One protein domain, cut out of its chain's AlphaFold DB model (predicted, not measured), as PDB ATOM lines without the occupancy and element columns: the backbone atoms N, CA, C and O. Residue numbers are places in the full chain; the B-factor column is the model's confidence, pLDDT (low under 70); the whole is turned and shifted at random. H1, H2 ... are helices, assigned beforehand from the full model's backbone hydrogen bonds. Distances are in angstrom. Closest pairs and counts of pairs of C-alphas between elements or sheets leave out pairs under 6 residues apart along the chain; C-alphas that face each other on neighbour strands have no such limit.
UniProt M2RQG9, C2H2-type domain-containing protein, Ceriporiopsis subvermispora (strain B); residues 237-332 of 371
ATOM      1  N   THR A 237      36.878 -32.654  10.464       93.88
ATOM      2  CA  THR A 237      37.621 -31.460  10.056       93.88
ATOM      3  C   THR A 237      38.683 -31.086  11.085       93.88
ATOM      4  O   THR A 237      38.409 -30.973  12.283       93.88
ATOM      5  N   CYS A 238      39.911 -30.851  10.628       94.69
ATOM      6  CA  CYS A 238      40.950 -30.255  11.454       94.69
ATOM      7  C   CYS A 238      40.666 -28.774  11.693       94.69
ATOM      8  O   CYS A 238      40.486 -28.005  10.752       94.69
ATOM      9  N   ARG A 239      40.671 -28.369  12.965       93.06
ATOM     10  CA  ARG A 239      40.456 -26.978  13.397       93.06
ATOM     11  C   ARG A 239      41.719 -26.311  13.953       93.06
ATOM     12  O   ARG A 239      41.617 -25.274  14.595       93.06
ATOM     13  N   LEU A 240      42.891 -26.920  13.775       91.56
ATOM     14  CA  LEU A 240      44.152 -26.307  14.196       91.56
ATOM     15  C   LEU A 240      44.585 -25.277  13.160       91.56
ATOM     16  O   LEU A 240      44.655 -25.622  11.986       91.56
ATOM     17  N   ASP A 241      44.893 -24.063  13.614       89.50
ATOM     18  CA  ASP A 241      45.497 -22.995  12.802       89.50
ATOM     19  C   ASP A 241      44.786 -22.769  11.456       89.50
ATOM     20  O   ASP A 241      45.404 -22.761  10.397       89.50
ATOM     21  N   ASP A 242      43.450 -22.712  11.491       90.75
ATOM     22  CA  ASP A 242      42.595 -22.548  10.306       90.75
ATOM     23  C   ASP A 242      42.805 -23.604   9.196       90.75
ATOM     24  O   ASP A 242      42.414 -23.401   8.048       90.75
ATOM     25  N   CYS A 243      43.370 -24.771   9.527       94.75
ATOM     26  CA  CYS A 243      43.720 -25.807   8.553       94.75
ATOM     27  C   CYS A 243      42.530 -26.304   7.723       94.75
ATOM     28  O   CYS A 243      42.662 -26.514   6.519       94.75
ATOM     29  N   GLY A 244      41.377 -26.546   8.356       94.75
ATOM     30  CA  GLY A 244      40.123 -26.903   7.683       94.75
ATOM     31  C   GLY A 244      40.111 -28.241   6.930       94.75
ATOM     32  O   GLY A 244      39.077 -28.602   6.373       94.75
ATOM     33  N   GLN A 245      41.217 -28.995   6.901       95.88
ATOM     34  CA  GLN A 245      41.298 -30.254   6.158       95.88
ATOM     35  C   GLN A 245      40.330 -31.301   6.714       95.88
ATOM     36  O   GLN A 245      40.275 -31.534   7.921       95.88
ATOM     37  N   LEU A 246      39.600 -31.962   5.814       95.31
ATOM     38  CA  LEU A 246      38.819 -33.158   6.117       95.31
ATOM     39  C   LEU A 246      39.764 -34.355   6.219       95.31
ATOM     40  O   LEU A 246      40.504 -34.648   5.283       95.31
ATOM     41  N   ILE A 247      39.741 -35.035   7.359       94.50
ATOM     42  CA  ILE A 247      40.589 -36.188   7.648       94.50
ATOM     43  C   ILE A 247      39.681 -37.374   7.939       94.50
ATOM     44  O   ILE A 247      38.705 -37.270   8.680       94.50
ATOM     45  N   GLU A 248      40.031 -38.527   7.387       91.19
ATOM     46  CA  GLU A 248      39.404 -39.787   7.762       91.19
ATOM     47  C   GLU A 248      39.656 -40.088   9.243       91.19
ATOM     48  O   GLU A 248      40.767 -39.907   9.746       91.19
ATOM     49  N   CYS A 249      38.645 -40.593   9.945       85.81
ATOM     50  CA  CYS A 249      38.673 -40.812  11.395       85.81
ATOM     51  C   CYS A 249      39.481 -42.033  11.845       85.81
ATOM     52  O   CYS A 249      39.106 -42.723  12.792       85.81
ATOM     53  N   THR A 250      40.598 -42.317  11.180       89.12
ATOM     54  CA  THR A 250      41.533 -43.342  11.639       89.12
ATOM     55  C   THR A 250      42.626 -42.712  12.498       89.12
ATOM     56  O   THR A 250      43.055 -41.570  12.308       89.12
ATOM     57  N   ARG A 251      43.131 -43.479  13.464       87.81
ATOM     58  CA  ARG A 251      44.207 -43.014  14.348       87.81
ATOM     59  C   ARG A 251      45.479 -42.667  13.581       87.81
ATOM     60  O   ARG A 251      46.171 -41.719  13.941       87.81
ATOM     61  N   GLN A 252      45.789 -43.435  12.541       90.69
ATOM     62  CA  GLN A 252      47.002 -43.263  11.747       90.69
ATOM     63  C   GLN A 252      46.908 -42.037  10.835       90.69
ATOM     64  O   GLN A 252      47.850 -41.243  10.802       90.69
ATOM     65  N   THR A 253      45.772 -41.828  10.159       93.31
ATOM     66  CA  THR A 253      45.551 -40.651   9.297       93.31
ATOM     67  C   THR A 253      45.603 -39.363  10.106       93.31
ATOM     68  O   THR A 253      46.308 -38.431   9.720       93.31
ATOM     69  N   ILE A 254      44.963 -39.328  11.278       93.50
ATOM     70  CA  ILE A 254      45.002 -38.148  12.148       93.50
ATOM     71  C   ILE A 254      46.404 -37.920  12.710       93.50
ATOM     72  O   ILE A 254      46.860 -36.783  12.728       93.50
ATOM     73  N   ARG A 255      47.138 -38.960  13.130       92.19
ATOM     74  CA  ARG A 255      48.536 -38.789  13.574       92.19
ATOM     75  C   ARG A 255      49.425 -38.236  12.469       92.19
ATOM     76  O   ARG A 255      50.202 -37.318  12.723       92.19
ATOM     77  N   ARG A 256      49.302 -38.777  11.256       95.12
ATOM     78  CA  ARG A 256      50.049 -38.309  10.084       95.12
ATOM     79  C   ARG A 256      49.725 -36.849   9.785       95.12
ATOM     80  O   ARG A 256      50.641 -36.061   9.579       95.12
ATOM     81  N   HIS A 257      48.448 -36.483   9.843       95.56
ATOM     82  CA  HIS A 257      48.016 -35.102   9.691       95.56
ATOM     83  C   HIS A 257      48.558 -34.199  10.811       95.56
ATOM     84  O   HIS A 257      49.139 -33.160  10.543       95.56
ATOM     85  N   LEU A 258      48.458 -34.595  12.080       94.31
ATOM     86  CA  LEU A 258      48.982 -33.804  13.200       94.31
ATOM     87  C   LEU A 258      50.499 -33.596  13.123       94.31
ATOM     88  O   LEU A 258      51.004 -32.617  13.666       94.31
ATOM     89  N   LYS A 259      51.226 -34.470  12.423       94.50
ATOM     90  CA  LYS A 259      52.652 -34.283  12.145       94.50
ATOM     91  C   LYS A 259      52.917 -33.127  11.174       94.50
ATOM     92  O   LYS A 259      53.936 -32.462  11.312       94.50
ATOM     93  N   SER A 260      51.995 -32.800  10.260       95.81
ATOM     94  CA  SER A 260      52.134 -31.586   9.435       95.81
ATOM     95  C   SER A 260      52.026 -30.302  10.263       95.81
ATOM     96  O   SER A 260      52.514 -29.259   9.842       95.81
ATOM     97  N   HIS A 261      51.437 -30.387  11.461       94.62
ATOM     98  CA  HIS A 261      51.343 -29.300  12.440       94.62
ATOM     99  C   HIS A 261      52.523 -29.252  13.421       94.62
ATOM    100  O   HIS A 261      52.520 -28.452  14.353       94.62
ATOM    101  N   GLU A 262      53.566 -30.066  13.242       91.56
ATOM    102  CA  GLU A 262      54.718 -30.090  14.157       91.56
ATOM    103  C   GLU A 262      55.425 -28.725  14.259       91.56
ATOM    104  O   GLU A 262      55.799 -28.290  15.354       91.56
ATOM    105  N   GLY A 263      55.519 -27.996  13.141       92.75
ATOM    106  CA  GLY A 263      56.039 -26.626  13.122       92.75
ATOM    107  C   GLY A 263      55.175 -25.648  13.922       92.75
ATOM    108  O   GLY A 263      55.709 -24.815  14.654       92.75
ATOM    109  N   TYR A 264      53.850 -25.806  13.857       93.56
ATOM    110  CA  TYR A 264      52.897 -25.005  14.625       93.56
ATOM    111  C   TYR A 264      53.024 -25.263  16.133       93.56
ATOM    112  O   TYR A 264      53.111 -24.333  16.928       93.56
ATOM    113  N   PHE A 265      53.141 -26.522  16.562       92.62
ATOM    114  CA  PHE A 265      53.341 -26.819  17.987       92.62
ATOM    115  C   PHE A 265      54.680 -26.310  18.518       92.62
ATOM    116  O   PHE A 265      54.781 -25.934  19.683       92.62
ATOM    117  N   THR A 266      55.709 -26.297  17.673       92.31
ATOM    118  CA  THR A 266      57.034 -25.803  18.058       92.31
ATOM    119  C   THR A 266      57.052 -24.276  18.180       92.31
ATOM    120  O   THR A 266      57.736 -23.746  19.057       92.31
ATOM    121  N   SER A 267      56.272 -23.558  17.364       93.81
ATOM    122  CA  SER A 267      56.199 -22.090  17.411       93.81
ATOM    123  C   SER A 267      55.455 -21.556  18.641       93.81
ATOM    124  O   SER A 267      55.767 -20.460  19.107       93.81
ATOM    125  N   LEU A 268      54.547 -22.343  19.228       90.94
ATOM    126  CA  LEU A 268      53.833 -22.001  20.467       90.94
ATOM    127  C   LEU A 268      54.718 -22.034  21.730       90.94
ATOM    128  O   LEU A 268      54.285 -21.611  22.802       90.94
ATOM    129  N   GLY A 269      55.964 -22.503  21.614       93.12
ATOM    130  CA  GLY A 269      56.940 -22.558  22.701       93.12
ATOM    131  C   GLY A 269      57.025 -23.921  23.394       93.12
ATOM    132  O   GLY A 269      56.356 -24.887  23.037       93.12
ATOM    133  N   ALA A 270      57.886 -24.017  24.413       91.25
ATOM    134  CA  ALA A 270      58.123 -25.270  25.143       91.25
ATOM    135  C   ALA A 270      56.869 -25.799  25.860       91.25
ATOM    136  O   ALA A 270      56.745 -27.000  26.118       91.25
ATOM    137  N   HIS A 271      55.962 -24.882  26.187       89.25
ATOM    138  CA  HIS A 271      54.808 -25.101  27.021       89.25
ATOM    139  C   HIS A 271      53.663 -24.196  26.566       89.25
ATOM    140  O   HIS A 271      53.783 -22.976  26.655       89.25
ATOM    141  N   PHE A 272      52.559 -24.786  26.114       89.75
ATOM    142  CA  PHE A 272      51.406 -24.036  25.616       89.75
ATOM    143  C   PHE A 272      50.073 -24.633  26.067       89.75
ATOM    144  O   PHE A 272      49.978 -25.800  26.459       89.75
ATOM    145  N   ASP A 273      49.034 -23.806  26.030       90.44
ATOM    146  CA  ASP A 273      47.664 -24.237  26.282       90.44
ATOM    147  C   ASP A 273      47.072 -24.889  25.033       90.44
ATOM    148  O   ASP A 273      47.409 -24.531  23.908       90.44
ATOM    149  N   CYS A 274      46.179 -25.863  25.223       91.19
ATOM    150  CA  CYS A 274      45.536 -26.539  24.099       91.19
ATOM    151  C   CYS A 274      44.796 -25.518  23.212       91.19
ATOM    152  O   CYS A 274      43.886 -24.854  23.718       91.19
ATOM    153  N   PRO A 275      45.118 -25.433  21.905       89.69
ATOM    154  CA  PRO A 275      44.541 -24.439  20.999       89.69
ATOM    155  C   PRO A 275      43.109 -24.775  20.546       89.69
ATOM    156  O   PRO A 275      42.577 -24.124  19.653       89.69
ATOM    157  N   TRP A 276      42.457 -25.797  21.118       88.31
ATOM    158  CA  TRP A 276      41.126 -26.207  20.667       88.31
ATOM    159  C   TRP A 276      40.048 -25.164  21.020       88.31
ATOM    160  O   TRP A 276      39.878 -24.850  22.207       88.31
ATOM    161  N   PRO A 277      39.266 -24.681  20.033       81.00
ATOM    162  CA  PRO A 277      38.388 -23.519  20.197       81.00
ATOM    163  C   PRO A 277      37.256 -23.755  21.204       81.00
ATOM    164  O   PRO A 277      36.967 -22.891  22.027       81.00
ATOM    165  N   ASP A 278      36.683 -24.962  21.227       83.50
ATOM    166  CA  ASP A 278      35.551 -25.307  22.108       83.50
ATOM    167  C   ASP A 278      35.969 -25.541  23.573       83.50
ATOM    168  O   ASP A 278      35.171 -25.923  24.431       83.50
ATOM    169  N   GLY A 279      37.250 -25.316  23.873       79.44
ATOM    170  CA  GLY A 279      37.843 -25.555  25.171       79.44
ATOM    171  C   GLY A 279      38.171 -27.028  25.407       79.44
ATOM    172  O   GLY A 279      37.350 -27.933  25.275       79.44
ATOM    173  N   CYS A 280      39.403 -27.282  25.838       86.31
ATOM    174  CA  CYS A 280      39.788 -28.609  26.292       86.31
ATOM    175  C   CYS A 280      39.053 -28.998  27.588       86.31
ATOM    176  O   CYS A 280      39.206 -28.350  28.624       86.31
ATOM    177  N   LYS A 281      38.286 -30.099  27.565       70.38
ATOM    178  CA  LYS A 281      37.574 -30.618  28.753       70.38
ATOM    179  C   LYS A 281      38.517 -31.022  29.896       70.38
ATOM    180  O   LYS A 281      38.078 -31.129  31.035       70.38
ATOM    181  N   GLN A 282      39.814 -31.206  29.633       67.12
ATOM    182  CA  GLN A 282      40.796 -31.518  30.676       67.12
ATOM    183  C   GLN A 282      41.351 -30.295  31.424       67.12
ATOM    184  O   GLN A 282      42.260 -30.458  32.236       67.12
ATOM    185  N   LYS A 283      40.798 -29.088  31.226       56.06
ATOM    186  CA  LYS A 283      41.227 -27.853  31.918       56.06
ATOM    187  C   LYS A 283      41.360 -27.992  33.448       56.06
ATOM    188  O   LYS A 283      42.227 -27.352  34.027       56.06
ATOM    189  N   ALA A 284      40.581 -28.864  34.100       56.94
ATOM    190  CA  ALA A 284      40.689 -29.109  35.547       56.94
ATOM    191  C   ALA A 284      41.974 -29.865  35.961       56.94
ATOM    192  O   ALA A 284      42.492 -29.652  37.056       56.94
ATOM    193  N   SER A 285      42.515 -30.710  35.079       54.72
ATOM    194  CA  SER A 285      43.740 -31.497  35.295       54.72
ATOM    195  C   SER A 285      44.973 -30.860  34.631       54.72
ATOM    196  O   SER A 285      46.110 -31.168  34.987       54.72
ATOM    197  N   HIS A 286      44.748 -29.957  33.671       53.06
ATOM    198  CA  HIS A 286      45.743 -29.307  32.814       53.06
ATOM    199  C   HIS A 286      46.259 -27.967  33.354       53.06
ATOM    200  O   HIS A 286      46.501 -27.036  32.598       53.06
ATOM    201  N   ARG A 287      46.571 -27.870  34.654       55.91
ATOM    202  CA  ARG A 287      47.558 -26.841  35.054       55.91
ATOM    203  C   ARG A 287      48.931 -27.079  34.414       55.91
ATOM    204  O   ARG A 287      49.779 -26.198  34.441       55.91
ATOM    205  N   LYS A 288      49.163 -28.280  33.876       66.25
ATOM    206  CA  LYS A 288      50.380 -28.635  33.154       66.25
ATOM    207  C   LYS A 288      50.199 -28.294  31.678       66.25
ATOM    208  O   LYS A 288      49.400 -28.920  30.983       66.25
ATOM    209  N   GLN A 289      50.949 -27.288  31.251       84.56
ATOM    210  CA  GLN A 289      51.086 -26.866  29.865       84.56
ATOM    211  C   GLN A 289      51.502 -28.053  28.979       84.56
ATOM    212  O   GLN A 289      52.280 -28.917  29.403       84.56
ATOM    213  N   LEU A 290      50.979 -28.105  27.757       89.62
ATOM    214  CA  LEU A 290      51.338 -29.118  26.769       89.62
ATOM    215  C   LEU A 290      52.733 -28.825  26.226       89.62
ATOM    216  O   LEU A 290      53.059 -27.681  25.927       89.62
ATOM    217  N   SER A 291      53.550 -29.866  26.089       92.81
ATOM    218  CA  SER A 291      54.791 -29.783  25.318       92.81
ATOM    219  C   SER A 291      54.539 -30.171  23.857       92.81
ATOM    220  O   SER A 291      53.658 -31.010  23.615       92.81
ATOM    221  N   PRO A 292      55.350 -29.684  22.896       92.06
ATOM    222  CA  PRO A 292      55.229 -30.046  21.480       92.06
ATOM    223  C   PRO A 292      55.197 -31.563  21.238       92.06
ATOM    224  O   PRO A 292      54.408 -32.054  20.443       92.06
ATOM    225  N   LYS A 293      55.969 -32.338  22.016       90.19
ATOM    226  CA  LYS A 293      55.999 -33.812  21.935       90.19
ATOM    227  C   LYS A 293      54.700 -34.478  22.407       90.19
ATOM    228  O   LYS A 293      54.355 -35.568  21.961       90.19
ATOM    229  N   SER A 294      53.998 -33.861  23.357       89.19
ATOM    230  CA  SER A 294      52.758 -34.399  23.937       89.19
ATOM    231  C   SER A 294      51.494 -33.916  23.227       89.19
ATOM    232  O   SER A 294      50.454 -34.570  23.332       89.19
ATOM    233  N   ALA A 295      51.586 -32.809  22.488       91.75
ATOM    234  CA  ALA A 295      50.449 -32.180  21.839       91.75
ATOM    235  C   ALA A 295      49.761 -33.086  20.806       91.75
ATOM    236  O   ALA A 295      48.552 -33.255  20.937       91.75
ATOM    237  N   PRO A 296      50.455 -33.787  19.884       91.00
ATOM    238  CA  PRO A 296      49.784 -34.679  18.938       91.00
ATOM    239  C   PRO A 296      48.937 -35.749  19.631       91.00
ATOM    240  O   PRO A 296      47.807 -36.012  19.232       91.00
ATOM    241  N   ARG A 297      49.448 -36.328  20.725       88.62
ATOM    242  CA  ARG A 297      48.705 -37.319  21.514       88.62
ATOM    243  C   ARG A 297      47.481 -36.695  22.180       88.62
ATOM    244  O   ARG A 297      46.406 -37.270  22.110       88.62
ATOM    245  N   HIS A 298      47.638 -35.517  22.776       89.88
ATOM    246  CA  HIS A 298      46.530 -34.778  23.375       89.88
ATOM    247  C   HIS A 298      45.429 -34.450  22.355       89.88
ATOM    248  O   HIS A 298      44.243 -34.583  22.652       89.88
ATOM    249  N   MET A 299      45.816 -34.060  21.139       91.12
ATOM    250  CA  MET A 299      44.874 -33.690  20.088       91.12
ATOM    251  C   MET A 299      44.005 -34.865  19.630       91.12
ATOM    252  O   MET A 299      42.838 -34.645  19.327       91.12
ATOM    253  N   LEU A 300      44.494 -36.111  19.660       90.19
ATOM    254  CA  LEU A 300      43.687 -37.296  19.304       90.19
ATOM    255  C   LEU A 300      42.389 -37.411  20.116       90.19
ATOM    256  O   LEU A 300      41.375 -37.885  19.601       90.19
ATOM    257  N   ARG A 301      42.395 -36.913  21.355       86.69
ATOM    258  CA  ARG A 301      41.210 -36.859  22.212       86.69
ATOM    259  C   ARG A 301      40.148 -35.892  21.690       86.69
ATOM    260  O   ARG A 301      38.959 -36.159  21.837       86.69
ATOM    261  N   HIS A 302      40.563 -34.787  21.081       88.25
ATOM    262  CA  HIS A 302      39.651 -33.823  20.470       88.25
ATOM    263  C   HIS A 302      38.997 -34.367  19.202       88.25
ATOM    264  O   HIS A 302      37.813 -34.133  18.982       88.25
ATOM    265  N   PHE A 303      39.733 -35.167  18.431       87.94
ATOM    266  CA  PHE A 303      39.184 -35.891  17.286       87.94
ATOM    267  C   PHE A 303      38.301 -37.084  17.693       87.94
ATOM    268  O   PHE A 303      37.714 -37.728  16.831       87.94
ATOM    269  N   GLY A 304      38.201 -37.407  18.989       85.56
ATOM    270  CA  GLY A 304      37.431 -38.559  19.470       85.56
ATOM    271  C   GLY A 304      37.990 -39.903  18.998       85.56
ATOM    272  O   GLY A 304      37.254 -40.883  18.965       85.56
ATOM    273  N   VAL A 305      39.268 -39.941  18.601       83.56
ATOM    274  CA  VAL A 305      39.927 -41.137  18.041       83.56
ATOM    275  C   VAL A 305      40.741 -41.900  19.073       83.56
ATOM    276  O   VAL A 305      41.114 -43.057  18.871       83.56
ATOM    277  N   ASP A 306      40.940 -41.312  20.243       70.06
ATOM    278  CA  ASP A 306      41.122 -42.155  21.401       70.06
ATOM    279  C   ASP A 306      39.758 -42.715  21.763       70.06
ATOM    280  O   ASP A 306      38.841 -41.952  22.036       70.06
ATOM    281  N   THR A 307      39.634 -44.040  21.752       65.44
ATOM    282  CA  THR A 307      39.269 -44.778  22.958       65.44
ATOM    283  C   THR A 307      39.473 -46.271  22.757       65.44
ATOM    284  O   THR A 307      38.911 -46.915  21.876       65.44
ATOM    285  N   HIS A 308      40.295 -46.842  23.624       79.75
ATOM    286  CA  HIS A 308      40.186 -48.248  23.940       79.75
ATOM    287  C   HIS A 308      38.862 -48.407  24.689       79.75
ATOM    288  O   HIS A 308      38.752 -48.058  25.865       79.75
ATOM    289  N   ILE A 309      37.833 -48.819  23.957       81.69
ATOM    290  CA  ILE A 309      36.498 -49.027  24.502       81.69
ATOM    291  C   ILE A 309      36.524 -50.333  25.284       81.69
ATOM    292  O   ILE A 309      36.929 -51.373  24.763       81.69
ATOM    293  N   CYS A 310      36.105 -50.289  26.543       88.75
ATOM    294  CA  CYS A 310      35.918 -51.502  27.313       88.75
ATOM    295  C   CYS A 310      34.815 -52.349  26.666       88.75
ATOM    296  O   CYS A 310      33.688 -51.869  26.537       88.75
ATOM    297  N   PRO A 311      35.078 -53.618  26.306       84.88
ATOM    298  CA  PRO A 311      34.064 -54.463  25.682       84.88
ATOM    299  C   PRO A 311      32.905 -54.792  26.635       84.88
ATOM    300  O   PRO A 311      31.824 -55.144  26.178       84.88
ATOM    301  N   ARG A 312      33.116 -54.674  27.956       87.88
ATOM    302  CA  ARG A 312      32.117 -55.024  28.976       87.88
ATOM    303  C   ARG A 312      31.172 -53.871  29.304       87.88
ATOM    304  O   ARG A 312      29.973 -54.101  29.402       87.88
ATOM    305  N   CYS A 313      31.681 -52.654  29.488       90.75
ATOM    306  CA  CYS A 313      30.839 -51.498  29.832       90.75
ATOM    307  C   CYS A 313      30.672 -50.472  28.706       90.75
ATOM    308  O   CYS A 313      29.878 -49.548  28.850       90.75
ATOM    309  N   GLY A 314      31.420 -50.589  27.609       83.06
ATOM    310  CA  GLY A 314      31.432 -49.584  26.549       83.06
ATOM    311  C   GLY A 314      32.093 -48.261  26.951       83.06
ATOM    312  O   GLY A 314      32.062 -47.313  26.168       83.06
ATOM    313  N   GLU A 315      32.689 -48.169  28.147       82.31
ATOM    314  CA  GLU A 315      33.384 -46.961  28.581       82.31
ATOM    315  C   GLU A 315      34.683 -46.804  27.798       82.31
ATOM    316  O   GLU A 315      35.474 -47.729  27.607       82.31
ATOM    317  N   ALA A 316      34.871 -45.592  27.320       79.31
ATOM    318  CA  ALA A 316      35.874 -45.249  26.356       79.31
ATOM    319  C   ALA A 316      37.112 -44.740  27.130       79.31
ATOM    320  O   ALA A 316      37.046 -43.704  27.795       79.31
ATOM    321  N   VAL A 317      38.251 -45.442  27.051       81.94
ATOM    322  CA  VAL A 317      39.474 -45.073  27.792       81.94
ATOM    323  C   VAL A 317      40.603 -44.631  26.857       81.94
ATOM    324  O   VAL A 317      40.897 -45.278  25.860       81.94
ATOM    325  N   GLU A 318      41.279 -43.529  27.191       74.44
ATOM    326  CA  GLU A 318      42.286 -42.878  26.327       74.44
ATOM    327  C   GLU A 318      43.543 -43.731  26.080       74.44
ATOM    328  O   GLU A 318      44.123 -43.739  24.997       74.44
ATOM    329  N   ARG A 319      43.973 -44.478  27.098       83.75
ATOM    330  CA  ARG A 319      45.194 -45.291  27.067       83.75
ATOM    331  C   ARG A 319      44.865 -46.754  27.282       83.75
ATOM    332  O   ARG A 319      44.032 -47.063  28.129       83.75
ATOM    333  N   LEU A 320      45.616 -47.637  26.626       84.31
ATOM    334  CA  LEU A 320      45.521 -49.079  26.848       84.31
ATOM    335  C   LEU A 320      45.767 -49.444  28.319       84.31
ATOM    336  O   LEU A 320      44.959 -50.149  28.910       84.31
ATOM    337  N   ASP A 321      46.800 -48.880  28.957       88.31
ATOM    338  CA  ASP A 321      47.060 -49.085  30.397       88.31
ATOM    339  C   ASP A 321      45.876 -48.635  31.264       88.31
ATOM    340  O   ASP A 321      45.552 -49.238  32.288       88.31
ATOM    341  N   GLY A 322      45.222 -47.554  30.833       89.56
ATOM    342  CA  GLY A 322      44.007 -47.047  31.448       89.56
ATOM    343  C   GLY A 322      42.863 -48.040  31.302       89.56
ATOM    344  O   GLY A 322      42.184 -48.286  32.294       89.56
ATOM    345  N   LEU A 323      42.681 -48.631  30.114       90.69
ATOM    346  CA  LEU A 323      41.677 -49.665  29.874       90.69
ATOM    347  C   LEU A 323      41.955 -50.912  30.723       90.69
ATOM    348  O   LEU A 323      41.045 -51.424  31.361       90.69
ATOM    349  N   LEU A 324      43.209 -51.367  30.800       91.31
ATOM    350  CA  LEU A 324      43.592 -52.511  31.632       91.31
ATOM    351  C   LEU A 324      43.301 -52.251  33.114       91.31
ATOM    352  O   LEU A 324      42.755 -53.110  33.804       91.31
ATOM    353  N   ARG A 325      43.634 -51.057  33.618       93.31
ATOM    354  CA  ARG A 325      43.316 -50.670  34.999       93.31
ATOM    355  C   ARG A 325      41.811 -50.506  35.217       93.31
ATOM    356  O   ARG A 325      41.316 -50.885  36.271       93.31
ATOM    357  N   HIS A 326      41.101 -49.955  34.237       92.75
ATOM    358  CA  HIS A 326      39.647 -49.844  34.241       92.75
ATOM    359  C   HIS A 326      39.006 -51.236  34.332       92.75
ATOM    360  O   HIS A 326      38.197 -51.448  35.228       92.75
ATOM    361  N   ASN A 327      39.428 -52.203  33.509       90.88
ATOM    362  CA  ASN A 327      38.934 -53.582  33.561       90.88
ATOM    363  C   ASN A 327      39.188 -54.222  34.929       90.88
ATOM    364  O   ASN A 327      38.266 -54.769  35.526       90.88
ATOM    365  N   ARG A 328      40.386 -54.068  35.501       92.25
ATOM    366  CA  ARG A 328      40.660 -54.580  36.857       92.25
ATOM    367  C   ARG A 328      39.746 -53.954  37.910       92.25
ATOM    368  O   ARG A 328      39.145 -54.663  38.704       92.25
ATOM    369  N   ALA A 329      39.612 -52.628  37.906       93.44
ATOM    370  CA  ALA A 329      38.883 -51.910  38.949       93.44
ATOM    371  C   ALA A 329      37.353 -52.024  38.830       93.44
ATOM    372  O   ALA A 329      36.662 -52.058  39.844       93.44
ATOM    373  N   LYS A 330      36.813 -52.025  37.606       92.06
ATOM    374  CA  LYS A 330      35.363 -52.030  37.343       92.06
ATOM    375  C   LYS A 330      34.802 -53.419  37.101       92.06
ATOM    376  O   LYS A 330      33.638 -53.663  37.401       92.06
ATOM    377  N   HIS A 331      35.607 -54.298  36.526       90.62
ATOM    378  CA  HIS A 331      35.162 -55.594  36.043       90.62
ATOM    379  C   HIS A 331      35.796 -56.769  36.789       90.62
ATOM    380  O   HIS A 331      35.452 -57.911  36.478       90.62
ATOM    381  N   GLY A 332      36.646 -56.484  37.786       83.12
ATOM    382  CA  GLY A 332      37.189 -57.480  38.705       83.12
ATOM    383  C   GLY A 332      37.996 -58.558  37.996       83.12
ATOM    384  O   GLY A 332      37.947 -59.709  38.402       83.12
TER     385      GLY A 332
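Overview. This is residues 237 to 332 of the 371 residues of the protein "C2H2-type domain-containing protein" of Ceriporiopsis subvermispora (strain B) (UniProt M2RQG9). Two lobes are joined by a strip of chain: a larger one with H4 in its middle, H1 packed on H4, and H2, H3 and loops round about, and a small one of H5 and a narrow loop, residues 308 to 317. The 96 printed residues hold five named helices, H1 to H5, and no named strand: all helix, with 40 residues in named elements. It is only just compact, close to loose: radius of gyration of the C-alphas 14.8 A, spans 45 by 31 by 22 A.

Arrangement. After residues 237 to 250, find H1, residues 251 to 260; it touches H4, residues 295 to 302, closest at the C-alphas of Leu 258 and Pro 296, 5.9 A. H3, residues 281 to 284, and H5, residues 320 to 331, touch no helix. Every O i to N i+4 pair is within hydrogen-bond range in H5 and in H2, residues 262 to 267; 5 of 6 are in H1, 2 of 4 in H4, and H3 is too short for one.

Along the chain. Find C-alpha 251 at (44.207, -43.014, 14.348); H1 runs 14.8 A. H5 runs 15.3 A to C-alpha 331 at (35.162, -55.594, 36.043).

Size, cuts and confidence. The printed part has no cut; pLDDT is under 70 at residues 282 to 288 and 307.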